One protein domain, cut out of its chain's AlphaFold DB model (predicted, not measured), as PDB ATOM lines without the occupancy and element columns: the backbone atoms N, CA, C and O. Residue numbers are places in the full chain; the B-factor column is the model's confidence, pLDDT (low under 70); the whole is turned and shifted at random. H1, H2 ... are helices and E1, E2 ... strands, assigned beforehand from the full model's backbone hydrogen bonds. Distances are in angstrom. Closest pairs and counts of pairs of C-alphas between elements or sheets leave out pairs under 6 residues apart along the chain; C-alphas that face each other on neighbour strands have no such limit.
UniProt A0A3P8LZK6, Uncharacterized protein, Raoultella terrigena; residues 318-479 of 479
ATOM      1  N   TYR A 318      18.596  65.840 113.515       86.69
ATOM      2  CA  TYR A 318      17.436  66.465 114.131       86.69
ATOM      3  C   TYR A 318      16.497  65.401 114.676       86.69
ATOM      4  O   TYR A 318      16.132  64.478 113.954       86.69
ATOM      5  N   VAL A 319      16.061  65.540 115.918       85.50
ATOM      6  CA  VAL A 319      15.035  64.711 116.535       85.50
ATOM      7  C   VAL A 319      14.104  65.613 117.321       85.50
ATOM      8  O   VAL A 319      14.526  66.350 118.212       85.50
ATOM      9  N   ARG A 320      12.806  65.550 117.026       86.81
ATOM     10  CA  ARG A 320      11.828  66.348 117.763       86.81
ATOM     11  C   ARG A 320      10.474  65.678 117.862       86.81
ATOM     12  O   ARG A 320      10.015  65.043 116.921       86.81
ATOM     13  N   ASN A 321       9.817  65.891 118.997       86.94
ATOM     14  CA  ASN A 321       8.421  65.532 119.200       86.94
ATOM     15  C   ASN A 321       7.580  66.803 119.312       86.94
ATOM     16  O   ASN A 321       7.911  67.693 120.096       86.94
ATOM     17  N   VAL A 322       6.494  66.891 118.542       88.69
ATOM     18  CA  VAL A 322       5.564  68.034 118.562       88.69
ATOM     19  C   VAL A 322       4.115  67.600 118.398       88.69
ATOM     20  O   VAL A 322       3.820  66.475 118.008       88.69
ATOM     21  N   VAL A 323       3.189  68.510 118.688       86.56
ATOM     22  CA  VAL A 323       1.746  68.287 118.552       86.56
ATOM     23  C   VAL A 323       1.179  69.251 117.507       86.56
ATOM     24  O   VAL A 323       1.446  70.451 117.589       86.56
ATOM     25  N   SER A 324       0.391  68.746 116.549       82.38
ATOM     26  CA  SER A 324      -0.021  69.421 115.296       82.38
ATOM     27  C   SER A 324      -0.786  70.740 115.433       82.38
ATOM     28  O   SER A 324      -1.015  71.420 114.438       82.38
ATOM     29  N   LYS A 325      -1.165  71.136 116.652       80.38
ATOM     30  CA  LYS A 325      -1.920  72.367 116.944       80.38
ATOM     31  C   LYS A 325      -1.184  73.363 117.834       80.38
ATOM     32  O   LYS A 325      -1.746  74.392 118.198       80.38
ATOM     33  N   ASN A 326       0.081  73.101 118.155       82.31
ATOM     34  CA  ASN A 326       0.927  74.094 118.796       82.31
ATOM     35  C   ASN A 326       1.634  74.937 117.721       82.31
ATOM     36  O   ASN A 326       2.673  74.534 117.196       82.31
ATOM     37  N   LYS A 327       1.056  76.105 117.391       81.25
ATOM     38  CA  LYS A 327       1.579  77.010 116.353       81.25
ATOM     39  C   LYS A 327       3.037  77.392 116.608       81.25
ATOM     40  O   LYS A 327       3.844  77.302 115.690       81.25
ATOM     41  N   SER A 328       3.387  77.788 117.834       75.12
ATOM     42  CA  SER A 328       4.757  78.211 118.139       75.12
ATOM     43  C   SER A 328       5.739  77.054 117.980       75.12
ATOM     44  O   SER A 328       6.758  77.221 117.321       75.12
ATOM     45  N   SER A 329       5.413  75.856 118.474       80.69
ATOM     46  CA  SER A 329       6.270  74.681 118.265       80.69
ATOM     47  C   SER A 329       6.432  74.321 116.789       80.69
ATOM     48  O   SER A 329       7.535  73.978 116.381       80.69
ATOM     49  N   PHE A 330       5.372  74.417 115.981       85.31
ATOM     50  CA  PHE A 330       5.448  74.125 114.547       85.31
ATOM     51  C   PHE A 330       6.295  75.141 113.781       85.31
ATOM     52  O   PHE A 330       7.079  74.739 112.926       85.31
ATOM     53  N   GLU A 331       6.195  76.432 114.098       83.19
ATOM     54  CA  GLU A 331       7.065  77.444 113.486       83.19
ATOM     55  C   GLU A 331       8.536  77.229 113.855       83.19
ATOM     56  O   GLU A 331       9.406  77.286 112.985       83.19
ATOM     57  N   VAL A 332       8.824  76.894 115.118       82.88
ATOM     58  CA  VAL A 332      10.196  76.572 115.536       82.88
ATOM     59  C   VAL A 332      10.708  75.330 114.793       82.88
ATOM     60  O   VAL A 332      11.785  75.390 114.204       82.88
ATOM     61  N   VAL A 333       9.919  74.250 114.715       88.06
ATOM     62  CA  VAL A 333      10.266  73.037 113.944       88.06
ATOM     63  C   VAL A 333      10.574  73.362 112.486       88.06
ATOM     64  O   VAL A 333      11.561  72.876 111.938       88.06
ATOM     65  N   ARG A 334       9.746  74.184 111.830       89.75
ATOM     66  CA  ARG A 334       9.964  74.567 110.427       89.75
ATOM     67  C   ARG A 334      11.290  75.291 110.250       89.75
ATOM     68  O   ARG A 334      11.989  75.025 109.276       89.75
ATOM     69  N   ASN A 335      11.632  76.193 111.163       84.75
ATOM     70  CA  ASN A 335      12.879  76.948 111.095       84.75
ATOM     71  C   ASN A 335      14.103  76.066 111.378       84.75
ATOM     72  O   ASN A 335      15.070  76.129 110.621       84.75
ATOM     73  N   GLU A 336      14.038  75.179 112.369       86.38
ATOM     74  CA  GLU A 336      15.101  74.202 112.651       86.38
ATOM     75  C   GLU A 336      15.325  73.250 111.473       86.38
ATOM     76  O   GLU A 336      16.454  73.059 111.038       86.38
ATOM     77  N   ILE A 337      14.259  72.717 110.871       91.19
ATOM     78  CA  ILE A 337      14.349  71.886 109.662       91.19
ATOM     79  C   ILE A 337      14.959  72.665 108.494       91.19
ATOM     80  O   ILE A 337      15.751  72.115 107.724       91.19
ATOM     81  N   LYS A 338      14.591  73.944 108.332       89.81
ATOM     82  CA  LYS A 338      15.171  74.800 107.289       89.81
ATOM     83  C   LYS A 338      16.680  74.967 107.477       89.81
ATOM     84  O   LYS A 338      17.401  74.938 106.480       89.81
ATOM     85  N   GLY A 339      17.134  75.111 108.723       83.94
ATOM     86  CA  GLY A 339      18.551  75.164 109.085       83.94
ATOM     87  C   GLY A 339      19.258  73.822 108.884       83.94
ATOM     88  O   GLY A 339      20.249  73.752 108.159       83.94
ATOM     89  N   CYS A 340      18.707  72.743 109.445       86.69
ATOM     90  CA  CYS A 340      19.273  71.395 109.379       86.69
ATOM     91  C   CYS A 340      19.446  70.909 107.928       86.69
ATOM     92  O   CYS A 340      20.487  70.378 107.549       86.69
ATOM     93  N   LEU A 341      18.444  71.155 107.077       91.56
ATOM     94  CA  LEU A 341      18.423  70.723 105.676       91.56
ATOM     95  C   LEU A 341      18.756  71.858 104.695       91.56
ATOM     96  O   LEU A 341      18.278  71.834 103.558       91.56
ATOM     97  N   ILE A 342      19.531  72.867 105.113       88.50
ATOM     98  CA  ILE A 342      19.803  74.061 104.295       88.50
ATOM     99  C   ILE A 342      20.328  73.709 102.897       88.50
ATOM    100  O   ILE A 342      19.821  74.270 101.924       88.50
ATOM    101  N   ASP A 343      21.219  72.722 102.797       90.06
ATOM    102  CA  ASP A 343      21.803  72.259 101.533       90.06
ATOM    103  C   ASP A 343      21.049  71.061 100.917       90.06
ATOM    104  O   ASP A 343      21.123  70.827  99.712       90.06
ATOM    105  N   ASN A 344      20.212  70.351 101.690       93.56
ATOM    106  CA  ASN A 344      19.351  69.266 101.199       93.56
ATOM    107  C   ASN A 344      17.924  69.755 100.901       93.56
ATOM    108  O   ASN A 344      16.940  69.400 101.561       93.56
ATOM    109  N   LYS A 345      17.793  70.575  99.851       94.38
ATOM    110  CA  LYS A 345      16.505  71.174  99.454       94.38
ATOM    111  C   LYS A 345      15.435  70.157  99.057       94.38
ATOM    112  O   LYS A 345      14.249  70.489  99.100       94.38
ATOM    113  N   ILE A 346      15.824  68.947  98.657       95.38
ATOM    114  CA  ILE A 346      14.880  67.895  98.267       95.38
ATOM    115  C   ILE A 346      14.125  67.410  99.503       95.38
ATOM    116  O   ILE A 346      12.895  67.491  99.531       95.38
ATOM    117  N   TRP A 347      14.844  66.985 100.543       96.50
ATOM    118  CA  TRP A 347      14.227  66.567 101.801       96.50
ATOM    119  C   TRP A 347      13.555  67.722 102.534       96.50
ATOM    120  O   TRP A 347      12.441  67.552 103.026       96.50
ATOM    121  N   GLN A 348      14.158  68.916 102.517       96.00
ATOM    122  CA  GLN A 348      13.569  70.117 103.118       96.00
ATOM    123  C   GLN A 348      12.156  70.384 102.586       96.00
ATOM    124  O   GLN A 348      11.231  70.596 103.366       96.00
ATOM    125  N   LYS A 349      11.958  70.334 101.263       95.88
ATOM    126  CA  LYS A 349      10.629  70.518 100.659       95.88
ATOM    127  C   LYS A 349       9.649  69.423 101.083       95.88
ATOM    128  O   LYS A 349       8.506  69.736 101.403       95.88
ATOM    129  N   GLY A 350      10.090  68.164 101.097       95.44
ATOM    130  CA  GLY A 350       9.244  67.019 101.438       95.44
ATOM    131  C   GLY A 350       8.720  67.074 102.869       95.44
ATOM    132  O   GLY A 350       7.518  66.949 103.099       95.44
ATOM    133  N   ILE A 351       9.607  67.320 103.830       95.44
ATOM    134  CA  ILE A 351       9.235  67.342 105.246       95.44
ATOM    135  C   ILE A 351       8.418  68.590 105.617       95.44
ATOM    136  O   ILE A 351       7.472  68.481 106.392       95.44
ATOM    137  N   LEU A 352       8.713  69.761 105.033       95.62
ATOM    138  CA  LEU A 352       7.922  70.976 105.269       95.62
ATOM    139  C   LEU A 352       6.498  70.832 104.726       95.62
ATOM    140  O   LEU A 352       5.553  71.217 105.414       95.62
ATOM    141  N   HIS A 353       6.352  70.217 103.548       95.00
ATOM    142  CA  HIS A 353       5.050  69.886 102.980       95.00
ATOM    143  C   HIS A 353       4.269  68.917 103.877       95.00
ATOM    144  O   HIS A 353       3.098  69.150 104.158       95.00
ATOM    145  N   ALA A 354       4.924  67.878 104.395       93.81
ATOM    146  CA  ALA A 354       4.291  66.946 105.323       93.81
ATOM    147  C   ALA A 354       3.832  67.632 106.623       93.81
ATOM    148  O   ALA A 354       2.733  67.371 107.111       93.81
ATOM    149  N   LEU A 355       4.629  68.559 107.165       93.00
ATOM    150  CA  LEU A 355       4.230  69.372 108.318       93.00
ATOM    151  C   LEU A 355       3.045  70.289 108.006       93.00
ATOM    152  O   LEU A 355       2.198  70.480 108.876       93.00
ATOM    153  N   ASP A 356       2.960  70.843 106.792       91.50
ATOM    154  CA  ASP A 356       1.783  71.596 106.349       91.50
ATOM    155  C   ASP A 356       0.536  70.719 106.312       91.50
ATOM    156  O   ASP A 356      -0.488  71.119 106.866       91.50
ATOM    157  N   GLU A 357       0.615  69.526 105.722       91.31
ATOM    158  CA  GLU A 357      -0.509  68.586 105.688       91.31
ATOM    159  C   GLU A 357      -0.980  68.226 107.105       91.31
ATOM    160  O   GLU A 357      -2.172  68.303 107.399       91.31
ATOM    161  N   ILE A 358      -0.048  67.909 108.009       90.81
ATOM    162  CA  ILE A 358      -0.358  67.545 109.398       90.81
ATOM    163  C   ILE A 358      -0.954  68.723 110.182       90.81
ATOM    164  O   ILE A 358      -1.899  68.544 110.949       90.81
ATOM    165  N   TYR A 359      -0.413  69.932 110.014       89.44
ATOM    166  CA  TYR A 359      -0.889  71.119 110.730       89.44
ATOM    167  C   TYR A 359      -2.317  71.505 110.319       89.44
ATOM    168  O   TYR A 359      -3.127  71.907 111.162       89.44
ATOM    169  N   HIS A 360      -2.642  71.360 109.031       89.31
ATOM    170  CA  HIS A 360      -3.965  71.680 108.491       89.31
ATOM    171  C   HIS A 360      -4.990  70.554 108.670       89.31
ATOM    172  O   HIS A 360      -6.184  70.806 108.499       89.31
ATOM    173  N   ASP A 361      -4.577  69.351 109.076       86.44
ATOM    174  CA  ASP A 361      -5.517  68.295 109.447       86.44
ATOM    175  C   ASP A 361      -6.386  68.747 110.632       86.44
ATOM    176  O   ASP A 361      -5.915  69.346 111.600       86.44
ATOM    177  N   SER A 362      -7.688  68.485 110.560       81.88
ATOM    178  CA  SER A 362      -8.641  68.783 111.633       81.88
ATOM    179  C   SER A 362      -8.352  68.041 112.947       81.88
ATOM    180  O   SER A 362      -8.732  68.520 114.014       81.88
ATOM    181  N   VAL A 363      -7.680  66.888 112.885       85.50
ATOM    182  CA  VAL A 363      -7.407  66.023 114.035       85.50
ATOM    183  C   VAL A 363      -6.089  66.420 114.700       85.50
ATOM    184  O   VAL A 363      -5.084  66.688 114.043       85.50
ATOM    185  N   LEU A 364      -6.080  66.434 116.034       86.81
ATOM    186  CA  LEU A 364      -4.857  66.590 116.816       86.81
ATOM    187  C   LEU A 364      -3.950  65.372 116.604       86.81
ATOM    188  O   LEU A 364      -4.382  64.238 116.813       86.81
ATOM    189  N   GLN A 365      -2.697  65.605 116.223       88.94
ATOM    190  CA  GLN A 365      -1.721  64.548 115.972       88.94
ATOM    191  C   GLN A 365      -0.452  64.783 116.787       88.94
ATOM    192  O   GLN A 365       0.037  65.912 116.882       88.94
ATOM    193  N   THR A 366       0.107  63.713 117.343       90.56
ATOM    194  CA  THR A 366       1.478  63.704 117.869       90.56
ATOM    195  C   THR A 366       2.430  63.359 116.738       90.56
ATOM    196  O   THR A 366       2.200  62.387 116.021       90.56
ATOM    197  N   CYS A 367       3.490  64.138 116.584       92.12
ATOM    198  CA  CYS A 367       4.473  63.987 115.524       92.12
ATOM    199  C   CYS A 367       5.831  63.676 116.135       92.12
ATOM    200  O   CYS A 367       6.281  64.415 117.010       92.12
ATOM    201  N   GLN A 368       6.481  62.634 115.635       92.81
ATOM    202  CA  GLN A 368       7.872  62.315 115.909       92.81
ATOM    203  C   GLN A 368       8.677  62.527 114.634       92.81
ATOM    204  O   GLN A 368       8.360  61.964 113.585       92.81
ATOM    205  N   ILE A 369       9.711  63.349 114.732       94.12
ATOM    206  CA  ILE A 369      10.606  63.716 113.642       94.12
ATOM    207  C   ILE A 369      11.990  63.182 113.975       94.12
ATOM    208  O   ILE A 369      12.468  63.392 115.085       94.12
ATOM    209  N   GLY A 370      12.624  62.516 113.022       92.25
ATOM    210  CA  GLY A 370      14.025  62.122 113.063       92.25
ATOM    211  C   GLY A 370      14.666  62.390 111.707       92.25
ATOM    212  O   GLY A 370      14.090  62.040 110.681       92.25
ATOM    213  N   ILE A 371      15.830  63.022 111.683       92.62
ATOM    214  CA  ILE A 371      16.610  63.331 110.486       92.62
ATOM    215  C   ILE A 371      18.055  62.955 110.776       92.62
ATOM    216  O   ILE A 371      18.628  63.387 111.776       92.62
ATOM    217  N   TYR A 372      18.650  62.207 109.860       90.00
ATOM    218  CA  TYR A 372      20.082  62.037 109.733       90.00
ATOM    219  C   TYR A 372      20.496  62.429 108.307       90.00
ATOM    220  O   TYR A 372      20.262  61.706 107.340       90.00
ATOM    221  N   ASN A 373      21.082  63.618 108.190       89.50
ATOM    222  CA  ASN A 373      21.494  64.283 106.956       89.50
ATOM    223  C   ASN A 373      23.014  64.548 106.964       89.50
ATOM    224  O   ASN A 373      23.444  65.694 107.062       89.50
ATOM    225  N   PRO A 374      23.859  63.509 106.892       84.19
ATOM    226  CA  PRO A 374      25.309  63.659 107.036       84.19
ATOM    227  C   PRO A 374      25.946  64.544 105.959       84.19
ATOM    228  O   PRO A 374      27.026  65.076 106.198       84.19
ATOM    229  N   MET A 375      25.284  64.707 104.801       87.88
ATOM    230  CA  MET A 375      25.771  65.490 103.658       87.88
ATOM    231  C   MET A 375      27.213  65.128 103.300       87.88
ATOM    232  O   MET A 375      28.046  65.999 103.092       87.88
ATOM    233  N   ASN A 376      27.516  63.831 103.311       88.12
ATOM    234  CA  ASN A 376      28.785  63.259 102.881       88.12
ATOM    235  C   ASN A 376      28.575  61.764 102.621       88.12
ATOM    236  O   ASN A 376      28.796  60.910 103.486       88.12
ATOM    237  N   ILE A 377      28.060  61.448 101.439       87.50
ATOM    238  CA  ILE A 377      27.534  60.126 101.124       87.50
ATOM    239  C   ILE A 377      28.616  59.051 101.122       87.50
ATOM    240  O   ILE A 377      28.385  57.947 101.611       87.50
ATOM    241  N   LEU A 378      29.814  59.365 100.627       86.12
ATOM    242  CA  LEU A 378      30.927  58.418 100.609       86.12
ATOM    243  C   LEU A 378      31.368  58.061 102.028       86.12
ATOM    244  O   LEU A 378      31.617  56.889 102.316       86.12
ATOM    245  N   ARG A 379      31.396  59.041 102.936       84.44
ATOM    246  CA  ARG A 379      31.669  58.798 104.353       84.44
ATOM    247  C   ARG A 379      30.576  57.948 104.996       84.44
ATOM    248  O   ARG A 379      30.896  56.991 105.698       84.44
ATOM    249  N   SER A 380      29.305  58.255 104.752       86.38
ATOM    250  CA  SER A 380      28.191  57.444 105.256       86.38
ATOM    251  C   SER A 380      28.279  55.998 104.780       86.38
ATOM    252  O   SER A 380      28.203  55.086 105.594       86.38
ATOM    253  N   LEU A 381      28.522  55.778 103.485       85.12
ATOM    254  CA  LEU A 381      28.695  54.439 102.919       85.12
ATOM    255  C   LEU A 381      29.893  53.705 103.528       85.12
ATOM    256  O   LEU A 381      29.786  52.516 103.826       85.12
ATOM    257  N   HIS A 382      31.009  54.405 103.748       84.50
ATOM    258  CA  HIS A 382      32.171  53.843 104.431       84.50
ATOM    259  C   HIS A 382      31.817  53.357 105.841       84.50
ATOM    260  O   HIS A 382      32.125  52.214 106.165       84.50
ATOM    261  N   HIS A 383      31.135  54.174 106.651       82.75
ATOM    262  CA  HIS A 383      30.735  53.777 108.005       82.75
ATOM    263  C   HIS A 383      29.703  52.645 108.001       82.75
ATOM    264  O   HIS A 383      29.861  51.692 108.754       82.75
ATOM    265  N   VAL A 384      28.695  52.693 107.121       86.12
ATOM    266  CA  VAL A 384      27.730  51.591 106.949       86.12
ATOM    267  C   VAL A 384      28.466  50.282 106.670       86.12
ATOM    268  O   VAL A 384      28.180  49.272 107.307       86.12
ATOM    269  N   TYR A 385      29.431  50.298 105.747       83.88
ATOM    270  CA  TYR A 385      30.226  49.119 105.420       83.88
ATOM    271  C   TYR A 385      31.097  48.684 106.605       83.88
ATOM    272  O   TYR A 385      31.054  47.522 106.999       83.88
ATOM    273  N   ALA A 386      31.859  49.600 107.202       82.94
ATOM    274  CA  ALA A 386      32.759  49.299 108.310       82.94
ATOM    275  C   ALA A 386      32.018  48.677 109.505       82.94
ATOM    276  O   ALA A 386      32.411  47.611 109.969       82.94
ATOM    277  N   GLU A 387      30.912  49.282 109.943       81.62
ATOM    278  CA  GLU A 387      30.102  48.796 111.069       81.62
ATOM    279  C   GLU A 387      29.441  47.449 110.779       81.62
ATOM    280  O   GLU A 387      29.415  46.564 111.637       81.62
ATOM    281  N   PHE A 388      28.933  47.265 109.557       80.75
ATOM    282  CA  PHE A 388      28.291  46.016 109.160       80.75
ATOM    283  C   PHE A 388      29.257  44.826 109.231       80.75
ATOM    284  O   PHE A 388      28.851  43.734 109.625       80.75
ATOM    285  N   TRP A 389      30.530  45.035 108.881       77.12
ATOM    286  CA  TRP A 389      31.553  43.984 108.873       77.12
ATOM    287  C   TRP A 389      32.358  43.870 110.176       77.12
ATOM    288  O   TRP A 389      33.014  42.849 110.381       77.12
ATOM    289  N   ALA A 390      32.329  44.878 111.051       75.75
ATOM    290  CA  ALA A 390      33.123  44.901 112.282       75.75
ATOM    291  C   ALA A 390      32.528  44.069 113.434       75.75
ATOM    292  O   ALA A 390      33.260  43.665 114.336       75.75
ATOM    293  N   LEU A 391      31.216  43.811 113.426       73.06
ATOM    294  CA  LEU A 391      30.489  43.176 114.533       73.06
ATOM    295  C   LEU A 391      29.623  41.996 114.054       73.06
ATOM    296  O   LEU A 391      29.343  41.884 112.860       73.06
ATOM    297  N   PRO A 392      29.158  41.109 114.963       75.94
ATOM    298  CA  PRO A 392      28.185  40.068 114.623       75.94
ATOM    299  C   PRO A 392      26.976  40.652 113.884       75.94
ATOM    300  O   PRO A 392      26.531  41.744 114.237       75.94
ATOM    301  N   SER A 393      26.429  39.921 112.906       73.25
ATOM    302  CA  SER A 393      25.482  40.445 111.902       73.25
ATOM    303  C   SER A 393      24.350  41.300 112.474       73.25
ATOM    304  O   SER A 393      24.051  42.356 111.928       73.25
ATOM    305  N   ASP A 394      23.750  40.895 113.594       77.50
ATOM    306  CA  ASP A 394      22.617  41.615 114.184       77.50
ATOM    307  C   ASP A 394      23.031  42.935 114.849       77.50
ATOM    308  O   ASP A 394      22.279  43.912 114.822       77.50
ATOM    309  N   GLN A 395      24.226  42.986 115.441       73.12
ATOM    310  CA  GLN A 395      24.764  44.196 116.062       73.12
ATOM    311  C   GLN A 395      25.400  45.117 115.017       73.12
ATOM    312  O   GLN A 395      25.152  46.320 115.039       73.12
ATOM    313  N   GLY A 396      26.146  44.550 114.065       76.06
ATOM    314  CA  GLY A 396      26.720  45.283 112.938       76.06
ATOM    315  C   GLY A 396      25.641  45.939 112.082       76.06
ATOM    316  O   GLY A 396      25.755  47.113 111.744       76.06
ATOM    317  N   LEU A 397      24.527  45.244 111.821       78.06
ATOM    318  CA  LEU A 397      23.385  45.821 111.109       78.06
ATOM    319  C   LEU A 397      22.755  46.985 111.889       78.06
ATOM    320  O   LEU A 397      22.516  48.047 111.314       78.06
ATOM    321  N   LYS A 398      22.517  46.825 113.199       77.94
ATOM    322  CA  LYS A 398      21.972  47.900 114.051       77.94
ATOM    323  C   LYS A 398      22.869  49.135 114.081       77.94
ATOM    324  O   LYS A 398      22.352  50.249 114.023       77.94
ATOM    325  N   ASN A 399      24.184  48.951 114.161       74.56
ATOM    326  CA  ASN A 399      25.139  50.053 114.135       74.56
ATOM    327  C   ASN A 399      25.181  50.721 112.758       74.56
ATOM    328  O   ASN A 399      25.070  51.944 112.663       74.56
ATOM    329  N   ALA A 400      25.246  49.929 111.686       82.62
ATOM    330  CA  ALA A 400      25.262  50.424 110.314       82.62
ATOM    331  C   ALA A 400      24.026  51.279 109.993       82.62
ATOM    332  O   ALA A 400      24.151  52.316 109.345       82.62
ATOM    333  N   HIS A 401      22.845  50.913 110.507       81.75
ATOM    334  CA  HIS A 401      21.616  51.696 110.331       81.75
ATOM    335  C   HIS A 401      21.728  53.149 110.809       81.75
ATOM    336  O   HIS A 401      21.077  54.019 110.236       81.75
ATOM    337  N   GLN A 402      22.564  53.441 111.809       81.06
ATOM    338  CA  GLN A 402      22.741  54.804 112.329       81.06
ATOM    339  C   GLN A 402      23.476  55.738 111.358       81.06
ATOM    340  O   GLN A 402      23.451  56.957 111.546       81.06
ATOM    341  N   TRP A 403      24.130  55.158 110.349       83.94
ATOM    342  CA  TRP A 403      24.919  55.846 109.330       83.94
ATOM    343  C   TRP A 403      24.205  55.923 107.976       83.94
ATOM    344  O   TRP A 403      24.749  56.503 107.037       83.94
ATOM    345  N   ILE A 404      22.990  55.375 107.861       89.06
ATOM    346  CA  ILE A 404      22.181  55.456 106.641       89.06
ATOM    347  C   ILE A 404      21.455  56.803 106.619       89.06
ATOM    348  O   ILE A 404      20.632  57.041 107.504       89.06
ATOM    349  N   PRO A 405      21.701  57.675 105.621       92.19
ATOM    350  CA  PRO A 405      20.977  58.934 105.500       92.19
ATOM    351  C   PRO A 405      19.473  58.686 105.355       92.19
ATOM    352  O   PRO A 405      19.032  58.056 104.390       92.19
ATOM    353  N   GLU A 406      18.681  59.234 106.273       94.06
ATOM    354  CA  GLU A 406      17.223  59.181 106.208       94.06
ATOM    355  C   GLU A 406      16.573  60.331 106.982       94.06
ATOM    356  O   GLU A 406      17.151  60.882 107.920       94.06
ATOM    357  N   TYR A 407      15.326  60.651 106.642       95.19
ATOM    358  CA  TYR A 407      14.420  61.263 107.610       95.19
ATOM    359  C   TYR A 407      13.161  60.425 107.775       95.19
ATOM    360  O   TYR A 407      12.691  59.795 106.829       95.19
ATOM    361  N   LYS A 408      12.583  60.468 108.971       94.94
ATOM    362  CA  LYS A 408      11.291  59.884 109.317       94.94
ATOM    363  C   LYS A 408      10.463  60.930 110.042       94.94
ATOM    364  O   LYS A 408      10.895  61.497 111.040       94.94
ATOM    365  N   LEU A 409       9.266  61.172 109.537       95.50
ATOM    366  CA  LEU A 409       8.235  61.953 110.201       95.50
ATOM    367  C   LEU A 409       7.029  61.039 110.365       95.50
ATOM    368  O   LEU A 409       6.357  60.700 109.391       95.50
ATOM    369  N   TYR A 410       6.788  60.621 111.596       94.25
ATOM    370  CA  TYR A 410       5.637  59.814 111.958       94.25
ATOM    371  C   TYR A 410       4.615  60.709 112.642       94.25
ATOM    372  O   TYR A 410       4.945  61.376 113.624       94.25
ATOM    373  N   SER A 411       3.389  60.743 112.129       92.50
ATOM    374  CA  SER A 411       2.278  61.443 112.765       92.50
ATOM    375  C   SER A 411       1.182  60.462 113.141       92.50
ATOM    376  O   SER A 411       0.775  59.606 112.354       92.50
ATOM    377  N   LYS A 412       0.707  60.587 114.376       91.25
ATOM    378  CA  LYS A 412      -0.316  59.725 114.953       91.25
ATOM    379  C   LYS A 412      -1.482  60.565 115.439       91.25
ATOM    380  O   LYS A 412      -1.340  61.347 116.379       91.25
ATOM    381  N   GLY A 413      -2.622  60.408 114.777       85.06
ATOM    382  CA  GLY A 413      -3.917  60.895 115.234       85.06
ATOM    383  C   GLY A 413      -4.748  59.774 115.855       85.06
ATOM    384  O   GLY A 413      -4.323  58.626 115.940       85.06
ATOM    385  N   VAL A 414      -5.972  60.103 116.265       80.81
ATOM    386  CA  VAL A 414      -6.906  59.122 116.850       80.81
ATOM    387  C   VAL A 414      -7.362  58.076 115.822       80.81
ATOM    388  O   VAL A 414      -7.638  56.938 116.184       80.81
ATOM    389  N   THR A 415      -7.457  58.457 114.546       78.25
ATOM    390  CA  THR A 415      -8.080  57.639 113.488       78.25
ATOM    391  C   THR A 415      -7.175  57.352 112.294       78.25
ATOM    392  O   THR A 415      -7.572  56.583 111.422       78.25
ATOM    393  N   LYS A 416      -6.001  57.986 112.215       81.81
ATOM    394  CA  LYS A 416      -5.071  57.880 111.086       81.81
ATOM    395  C   LYS A 416      -3.635  57.987 111.570       81.81
ATOM    396  O   LYS A 416      -3.346  58.768 112.482       81.81
ATOM    397  N   GLU A 417      -2.753  57.250 110.909       89.00
ATOM    398  CA  GLU A 417      -1.313  57.340 111.105       89.00
ATOM    399  C   GLU A 417      -0.643  57.581 109.749       89.00
ATOM    400  O   GLU A 417      -0.908  56.882 108.770       89.00
ATOM    401  N   HIS A 418       0.227  58.585 109.681       89.88
ATOM    402  CA  HIS A 418       0.994  58.884 108.478       89.88
ATOM    403  C   HIS A 418       2.480  58.707 108.757       89.88
ATOM    404  O   HIS A 418       2.984  59.108 109.808       89.88
ATOM    405  N   MET A 419       3.197  58.147 107.787       93.44
ATOM    406  CA  MET A 419       4.651  58.083 107.824       93.44
ATOM    407  C   MET A 419       5.218  58.712 106.557       93.44
ATOM    408  O   MET A 419       4.967  58.249 105.444       93.44
ATOM    409  N   TYR A 420       6.011  59.758 106.731       95.62
ATOM    410  CA  TYR A 420       6.763  60.400 105.663       95.62
ATOM    411  C   TYR A 420       8.229  60.036 105.831       95.62
ATOM    412  O   TYR A 420       8.770  60.125 106.934       95.62
ATOM    413  N   VAL A 421       8.870  59.623 104.743       95.31
ATOM    414  CA  VAL A 421      10.242  59.116 104.772       95.31
ATOM    415  C   VAL A 421      11.062  59.775 103.678       95.31
ATOM    416  O   VAL A 421      10.656  59.785 102.518       95.31
ATOM    417  N   GLY A 422      12.228  60.294 104.037       95.62
ATOM    418  CA  GLY A 422      13.279  60.635 103.089       95.62
ATOM    419  C   GLY A 422      14.314  59.536 103.063       95.62
ATOM    420  O   GLY A 422      14.770  59.101 104.115       95.62
ATOM    421  N   MET A 423      14.688  59.090 101.872       94.19
ATOM    422  CA  MET A 423      15.742  58.093 101.690       94.19
ATOM    423  C   MET A 423      16.504  58.356 100.395       94.19
ATOM    424  O   MET A 423      16.090  59.166  99.559       94.19
ATOM    425  N   LEU A 424      17.625  57.662 100.243       92.69
ATOM    426  CA  LEU A 424      18.383  57.625  99.001       92.69
ATOM    427  C   LEU A 424      17.788  56.583  98.055       92.69
ATOM    428  O   LEU A 424      17.430  55.480  98.466       92.69
ATOM    429  N   LYS A 425      17.721  56.923  96.774       93.62
ATOM    430  CA  LYS A 425      17.253  56.051  95.699       93.62
ATOM    431  C   LYS A 425      18.359  55.858  94.670       93.62
ATOM    432  O   LYS A 425      19.095  56.783  94.356       93.62
ATOM    433  N   ASP A 426      18.452  54.655  94.116       93.25
ATOM    434  CA  ASP A 426      19.364  54.372  93.009       93.25
ATOM    435  C   ASP A 426      18.903  55.084  91.726       93.25
ATOM    436  O   ASP A 426      17.799  54.831  91.231       93.25
ATOM    437  N   ASN A 427      19.761  55.938  91.166       93.50
ATOM    438  CA  ASN A 427      19.509  56.654  89.911       93.50
ATOM    439  C   ASN A 427      20.213  56.018  88.694       93.50
ATOM    440  O   ASN A 427      20.183  56.577  87.598       93.50
ATOM    441  N   LYS A 428      20.848  54.853  88.881       93.19
ATOM    442  CA  LYS A 428      21.564  54.065  87.860       93.19
ATOM    443  C   LYS A 428      22.849  54.684  87.297       93.19
ATOM    444  O   LYS A 428      23.515  54.015  86.508       93.19
ATOM    445  N   LYS A 429      23.265  55.885  87.718       90.50
ATOM    446  CA  LYS A 429      24.602  56.418  87.403       90.50
ATOM    447  C   LYS A 429      25.680  55.683  88.189       90.50
ATOM    448  O   LYS A 429      25.426  55.210  89.290       90.50
ATOM    449  N   ARG A 430      26.886  55.563  87.638       89.56
ATOM    450  CA  ARG A 430      28.021  54.906  88.303       89.56
ATOM    451  C   ARG A 430      29.317  55.626  87.944       89.56
ATOM    452  O   ARG A 430      30.039  55.194  87.048       89.56
ATOM    453  N   LEU A 431      29.598  56.738  88.615       90.75
ATOM    454  CA  LEU A 431      30.916  57.363  88.555       90.75
ATOM    455  C   LEU A 431      31.905  56.530  89.379       90.75
ATOM    456  O   LEU A 431      31.615  56.164  90.518       90.75
ATOM    457  N   ASN A 432      33.064  56.200  88.807       89.50
ATOM    458  CA  ASN A 432      34.115  55.530  89.571       89.50
ATOM    459  C   ASN A 432      34.826  56.529  90.499       89.50
ATOM    460  O   ASN A 432      34.772  57.740  90.294       89.50
ATOM    461  N   LEU A 433      35.519  56.012  91.516       86.69
ATOM    462  CA  LEU A 433      36.124  56.841  92.559       86.69
ATOM    463  C   LEU A 433      37.217  57.790  92.027       86.69
ATOM    464  O   LEU A 433      37.343  58.914  92.507       86.69
ATOM    465  N   LYS A 434      37.972  57.371  91.003       89.94
ATOM    466  CA  LYS A 434      39.010  58.202  90.377       89.94
ATOM    467  C   LYS A 434      38.395  59.419  89.686       89.94
ATOM    468  O   LYS A 434      38.839  60.543  89.907       89.94
ATOM    469  N   ASP A 435      37.357  59.196  88.886       92.38
ATOM    470  CA  ASP A 435      36.653  60.270  88.187       92.38
ATOM    471  C   ASP A 435      35.859  61.146  89.166       92.38
ATOM    472  O   ASP A 435      35.741  62.348  88.952       92.38
ATOM    473  N   TYR A 436      35.374  60.587  90.279       90.50
ATOM    474  CA  TYR A 436      34.777  61.360  91.370       90.50
ATOM    475  C   TYR A 436      35.766  62.378  91.950       90.50
ATOM    476  O   TYR A 436      35.474  63.576  91.968       90.50
ATOM    477  N   PHE A 437      36.964  61.944  92.355       90.94
ATOM    478  CA  PHE A 437      37.962  62.876  92.885       90.94
ATOM    479  C   PHE A 437      38.448  63.869  91.833       90.94
ATOM    480  O   PHE A 437      38.686  65.032  92.158       90.94
ATOM    481  N   LEU A 438      38.548  63.453  90.569       92.25
ATOM    482  CA  LEU A 438      38.872  64.364  89.475       92.25
ATOM    483  C   LEU A 438      37.813  65.466  89.323       92.25
ATOM    484  O   LEU A 438      38.172  66.638  89.254       92.25
ATOM    485  N   ASN A 439      36.532  65.101  89.321       91.19
ATOM    486  CA  ASN A 439      35.428  66.017  89.037       91.19
ATOM    487  C   ASN A 439      35.109  66.972  90.193       91.19
ATOM    488  O   ASN A 439      34.741  68.117  89.942       91.19
ATOM    489  N   PHE A 440      35.223  66.514  91.442       89.44
ATOM    490  CA  PHE A 440      34.780  67.285  92.614       89.44
ATOM    491  C   PHE A 440      35.926  67.861  93.446       89.44
ATOM    492  O   PHE A 440      35.739  68.848  94.151       89.44
ATOM    493  N   TYR A 441      37.126  67.292  93.323       88.88
ATOM    494  CA  TYR A 441      38.293  67.691  94.109       88.88
ATOM    495  C   TYR A 441      39.511  68.014  93.234       88.88
ATOM    496  O   TYR A 441      40.621  68.122  93.749       88.88
ATOM    497  N   ASN A 442      39.341  68.176  91.914       89.38
ATOM    498  CA  ASN A 442      40.428  68.427  90.953       89.38
ATOM    499  C   ASN A 442      41.569  67.392  91.043       89.38
ATOM    500  O   ASN A 442      42.742  67.716  90.863       89.38
ATOM    501  N   GLY A 443      41.234  66.144  91.382       87.62
ATOM    502  CA  GLY A 443      42.187  65.050  91.591       87.62
ATOM    503  C   GLY A 443      42.947  65.114  92.922       87.62
ATOM    504  O   GLY A 443      43.772  64.245  93.194       87.62
ATOM    505  N   MET A 444      42.682  66.109  93.770       88.06
ATOM    506  CA  MET A 444      43.313  66.264  95.079       88.06
ATOM    507  C   MET A 444      42.548  65.473  96.145       88.06
ATOM    508  O   MET A 444      41.774  66.032  96.916       88.06
ATOM    509  N   GLU A 445      42.786  64.164  96.223       86.81
ATOM    510  CA  GLU A 445      42.100  63.252  97.162       86.81
ATOM    511  C   GLU A 445      42.179  63.720  98.630       86.81
ATOM    512  O   GLU A 445      41.219  63.592  99.386       86.81
ATOM    513  N   HIS A 446      43.291  64.339  99.035       83.12
ATOM    514  CA  HIS A 446      43.457  64.892 100.383       83.12
ATOM    515  C   HIS A 446      42.417  65.969 100.732       83.12
ATOM    516  O   HIS A 446      42.041  66.082 101.895       83.12
ATOM    517  N   MET A 447      41.897  66.718  99.749       81.56
ATOM    518  CA  MET A 447      40.840  67.721  99.954       81.56
ATOM    519  C   MET A 447      39.524  67.093 100.413       81.56
ATOM    520  O   MET A 447      38.810  67.690 101.215       81.56
ATOM    521  N   TYR A 448      39.234  65.862  99.989       82.19
ATOM    522  CA  TYR A 448      38.112  65.105 100.533       82.19
ATOM    523  C   TYR A 448      38.368  64.731 101.997       82.19
ATOM    524  O   TYR A 448      37.502  64.937 102.843       82.19
ATOM    525  N   PHE A 449      39.572  64.268 102.342       78.19
ATOM    526  CA  PHE A 449      39.921  63.939 103.729       78.19
ATOM    527  C   PHE A 449      39.924  65.157 104.662       78.19
ATOM    528  O   PHE A 449      39.602  65.018 105.840       78.19
ATOM    529  N   TYR A 450      40.173  66.367 104.154       73.88
ATOM    530  CA  TYR A 450      40.002  67.595 104.937       73.88
ATOM    531  C   TYR A 450      38.562  67.791 105.442       73.88
ATOM    532  O   TYR A 450      38.379  68.357 106.519       73.88
ATOM    533  N   THR A 451      37.544  67.248 104.760       70.31
ATOM    534  CA  THR A 451      36.157  67.266 105.267       70.31
ATOM    535  C   THR A 451      35.987  66.465 106.565       70.31
ATOM    536  O   THR A 451      35.070  66.731 107.333       70.31
ATOM    537  N   PHE A 452      36.893  65.525 106.863       67.62
ATOM    538  CA  PHE A 452      36.877  64.715 108.088       67.62
ATOM    539  C   PHE A 452      37.500  65.437 109.282       67.62
ATOM    540  O   PHE A 452      37.243  65.053 110.419       67.62
ATOM    541  N   LEU A 453      38.312  66.469 109.032       57.44
ATOM    542  CA  LEU A 453      38.940  67.277 110.078       57.44
ATOM    543  C   LEU A 453      37.992  68.359 110.632       57.44
ATOM    544  O   LEU A 453      38.305  68.984 111.643       57.44
ATOM    545  N   SER A 454      36.834  68.565 109.995       56.50
ATOM    546  CA  SER A 454      35.745  69.437 110.448       56.50
ATOM    547  C   SER A 454      34.508  68.611 110.854       56.50
ATOM    548  O   SER A 454      34.619  67.443 111.220       56.50
ATOM    549  N   THR A 455      33.301  69.185 110.804       57.66
ATOM    550  CA  THR A 455      32.040  68.498 111.152       57.66
ATOM    551  C   THR A 455      31.716  67.288 110.265       57.66
ATOM    552  O   THR A 455      30.757  66.574 110.552       57.66
ATOM    553  N   GLY A 456      32.480  67.029 109.196       67.44
ATOM    554  CA  GLY A 456      32.180  65.974 108.227       67.44
ATOM    555  C   GLY A 456      31.263  66.398 107.090       67.44
ATOM    556  O   GLY A 456      31.016  65.589 106.202       67.44
ATOM    557  N   TYR A 457      30.754  67.628 107.139       76.19
ATOM    558  CA  TYR A 457      29.683  68.125 106.287       76.19
ATOM    559  C   TYR A 457      30.212  68.642 104.944       76.19
ATOM    560  O   TYR A 457      31.116  69.478 104.918       76.19
ATOM    561  N   ASN A 458      29.622  68.195 103.834       82.50
ATOM    562  CA  ASN A 458      29.927  68.663 102.486       82.50
ATOM    563  C   ASN A 458      28.697  69.329 101.840       82.50
ATOM    564  O   ASN A 458      27.709  68.679 101.497       82.50
ATOM    565  N   HIS A 459      28.785  70.640 101.602       83.19
ATOM    566  CA  HIS A 459      27.728  71.427 100.952       83.19
ATOM    567  C   HIS A 459      27.373  70.927  99.537       83.19
ATOM    568  O   HIS A 459      26.240  71.097  99.087       83.19
ATOM    569  N   GLY A 460      28.322  70.300  98.833       84.62
ATOM    570  CA  GLY A 460      28.152  69.785  97.470       84.62
ATOM    571  C   GLY A 460      27.487  68.408  97.369       84.62
ATOM    572  O   GLY A 460      27.184  67.963  96.258       84.62
ATOM    573  N   ASP A 461      27.212  67.741  98.496       89.50
ATOM    574  CA  ASP A 461      26.867  66.313  98.526       89.50
ATOM    575  C   ASP A 461      25.619  65.945  97.704       89.50
ATOM    576  O   ASP A 461      25.566  64.893  97.069       89.50
ATOM    577  N   VAL A 462      24.618  66.826  97.621       91.00
ATOM    578  CA  VAL A 462      23.400  66.580  96.818       91.00
ATOM    579  C   VAL A 462      23.700  66.420  95.324       91.00
ATOM    580  O   VAL A 462      22.976  65.711  94.620       91.00
ATOM    581  N   ASN A 463      24.743  67.076  94.817       90.88
ATOM    582  CA  ASN A 463      25.166  66.938  93.423       90.88
ATOM    583  C   ASN A 463      26.119  65.754  93.252       90.88
ATOM    584  O   ASN A 463      25.973  64.977  92.312       90.88
ATOM    585  N   GLU A 464      27.043  65.587  94.190       90.88
ATOM    586  CA  GLU A 464      28.011  64.492  94.211       90.88
ATOM    587  C   GLU A 464      27.351  63.111  94.301       90.88
ATOM    588  O   GLU A 464      27.650  62.225  93.497       90.88
ATOM    589  N   SER A 465      26.396  62.950  95.224       91.12
ATOM    590  CA  SER A 465      25.611  61.722  95.417       91.12
ATOM    591  C   SER A 465      24.980  61.234  94.116       91.12
ATOM    592  O   SER A 465      25.041  60.040  93.804       91.12
ATOM    593  N   LYS A 466      24.454  62.157  93.300       91.25
ATOM    594  CA  LYS A 466      23.826  61.813  92.021       91.25
ATOM    595  C   LYS A 466      24.807  61.160  91.068       91.25
ATOM    596  O   LYS A 466      24.432  60.186  90.418       91.25
ATOM    597  N   GLU A 467      26.036  61.652  90.970       91.25
ATOM    598  CA  GLU A 467      27.015  61.080  90.045       91.25
ATOM    599  C   GLU A 467      27.501  59.696  90.502       91.25
ATOM    600  O   GLU A 467      27.728  58.818  89.666       91.25
ATOM    601  N   VAL A 468      27.553  59.442  91.814       88.88
ATOM    602  CA  VAL A 468      27.899  58.116  92.368       88.88
ATOM    603  C   VAL A 468      26.723  57.131  92.414       88.88
ATOM    604  O   VAL A 468      26.890  55.992  92.850       88.88
ATOM    605  N   GLY A 469      25.547  57.519  91.913       91.31
ATOM    606  CA  GLY A 469      24.421  56.608  91.707       91.31
ATOM    607  C   GLY A 469      23.254  56.747  92.676       91.31
ATOM    608  O   GLY A 469      22.340  55.923  92.625       91.31
ATOM    609  N   LEU A 470      23.270  57.744  93.559       92.81
ATOM    610  CA  LEU A 470      22.297  57.911  94.637       92.81
ATOM    611  C   LEU A 470      21.611  59.277  94.540       92.81
ATOM    612  O   LEU A 470      22.254  60.306  94.398       92.81
ATOM    613  N   GLU A 471      20.289  59.313  94.636       93.94
ATOM    614  CA  GLU A 471      19.519  60.557  94.664       93.94
ATOM    615  C   GLU A 471      18.661  60.641  95.925       93.94
ATOM    616  O   GLU A 471      17.993  59.679  96.305       93.94
ATOM    617  N   TYR A 472      18.661  61.802  96.576       94.69
ATOM    618  CA  TYR A 472      17.741  62.093  97.670       94.69
ATOM    619  C   TYR A 472      16.295  62.105  97.153       94.69
ATOM    620  O   TYR A 472      15.999  62.748  96.145       94.69
ATOM    621  N   ALA A 473      15.389  61.417  97.844       95.69
ATOM    622  CA  ALA A 473      13.976  61.329  97.480       95.69
ATOM    623  C   ALA A 473      13.063  61.347  98.716       95.69
ATOM    624  O   ALA A 473      13.493  61.006  99.818       95.69
ATOM    625  N   ASN A 474      11.800  61.736  98.507       96.19
ATOM    626  CA  ASN A 474      10.753  61.796  99.529       96.19
ATOM    627  C   ASN A 474       9.648  60.789  99.212       96.19
ATOM    628  O   ASN A 474       9.223  60.672  98.062       96.19
ATOM    629  N   PHE A 475       9.133  60.132 100.242       93.88
ATOM    630  CA  PHE A 475       8.073  59.139 100.163       93.88
ATOM    631  C   PHE A 475       7.026  59.408 101.244       93.88
ATOM    632  O   PHE A 475       7.338  59.902 102.328       93.88
ATOM    633  N   LYS A 476       5.778  59.052 100.946       90.81
ATOM    634  CA  LYS A 476       4.656  59.089 101.884       90.81
ATOM    635  C   LYS A 476       4.013  57.714 101.904       90.81
ATOM    636  O   LYS A 476       3.614  57.214 100.854       90.81
ATOM    637  N   ASN A 477       3.916  57.124 103.087       82.62
ATOM    638  CA  ASN A 477       3.137  55.923 103.322       82.62
ATOM    639  C   ASN A 477       1.848  56.303 104.059       82.62
ATOM    640  O   ASN A 477       1.887  57.005 105.072       82.62
ATOM    641  N   ASN A 478       0.716  55.851 103.525       69.69
ATOM    642  CA  ASN A 478      -0.589  56.008 104.156       69.69
ATOM    643  C   ASN A 478      -0.984  54.649 104.727       69.69
ATOM    644  O   ASN A 478      -1.151  53.699 103.959       69.69
ATOM    645  N   SER A 479      -1.108  54.581 106.048       56.81
ATOM    646  CA  SER A 479      -1.539  53.395 106.794       56.81
ATOM    647  C   SER A 479      -2.900  53.607 107.433       56.81
ATOM    648  O   SER A 479      -3.147  54.726 107.941       56.81
TER     649      SER A 479
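Overview. This is residues 318 to 479 of the 479 residues of an uncharacterized protein of Raoultella terrigena (UniProt A0A3P8LZK6). One five-stranded sheet makes a slab, with the helical hairpin H1 and H2 laid over one of its faces and the other face bare. Past one end of the strands a second helical hairpin, H3 and H4, reaches away from the slab, and beyond that same end sits a small, loose group of short helices, H5, H6 and H7. The printed part has 162 residues with seven named helices and five named strands, in the order E1 H1 H2 E2 H3 H4 E3 E4 H5 H6 H7 E5; the sheet runs E1 E2 E3 E4 E5, all antiparallel, and the class is mixed, helices and strands. The whole is only just compact, close to loose, with a radius of gyration of the C-alphas of 17.8 A, and only just elongated, spanning 54 by 36 by 31 A.

Along the chain. Find C-alpha 318 at (17.436, 66.465, 114.131); from there E1, residues 318 to 323, runs 16.4 A. H1 follows at residues 327 to 340, 19.8 A long, and H2 at residues 345 to 360, 22.4 A. E2, residues 366 to 372, covers 20.4 A. Look next at C-alpha 377, at (27.534, 60.126, 101.124), where H3 begins; it runs 19.7 A to residue 390, and H4 takes residues 393 to 401. E3 is residues 406 to 412, 19.6 A, and E4 is residues 417 to 426, 27.6 A, with a bend of 51 degrees at residue 423. Then come H5, residues 433 to 441, H6, residues 445 to 450, and H7, residues 461 to 467. E5, residues 470 to 478, runs 24.9 A and ends at C-alpha 478, at (-0.589, 56.008, 104.156).

Arrangement. Begin with the sheet, whose edge strands are E1 and E5; it is twisted, its C-alphas lying up to 4.1 A off the best plane. Check its neighbours by N and O atoms within hydrogen-bond range: N 320 and O 369 at 2.9 A for E1 and E2, N 368 and O 410 at 2.8 A for E2 and E3, N 409 and O 420 at 2.8 A for the hairpin E3 and E4, and N 425 and O 471 at 2.8 A for E4 and E5. H1 and H2 lie on the same face of the sheet, making two layers, helices on one face of a sheet. H1, at a height of 9.7 A, is over E1 and only just over E2, with 3 of its C-alphas there. H2, at a height of 8.9 A, is over E3 and E4 and runs along the strands, at 3 degrees to E3 on the local plane. H1 and H2 touch, the closest C-alphas being those of Lys 338 and Gln 348, 6.5 A apart, at a shallow tilt of 8 degrees, opposite ways. H7 stands at the sheet's level, its closest C-alphas to E5 being those of Ser 465 and Glu 471, 6.2 A apart. H5 and H7 only just touch, with 3 pairs of C-alphas within 8 A, the closest those of Phe 440 and Glu 464 at 7.5 A. H5 touches H6 at a steep tilt of 60 degrees, C-alphas 437 and 445 being closest at 6.0 A. H3 and H4, not on the sheet, touch at C-alphas 388 and 396, the closest, 4.2 A apart, at a shallow tilt of 18 degrees, opposite ways. In H1 to H6 every O i to N i+4 pair is within hydrogen-bond range; in H7 1 of 3 is, beside 3 of 4 O i to N i+3 pairs.

Size, cuts and confidence. The two C-alphas farthest apart are those of Val 414 and Gly 443, 55.5 A. The printed part has no cut, and it ends at residue 479, the chain's last. No link is long; E4 to H5 and H6 to H7 are short, and the others are tight. The mean pLDDT of the printed part is 86.5; look for values under 70 at residues 452 to 456 and 478 to 479 of this model.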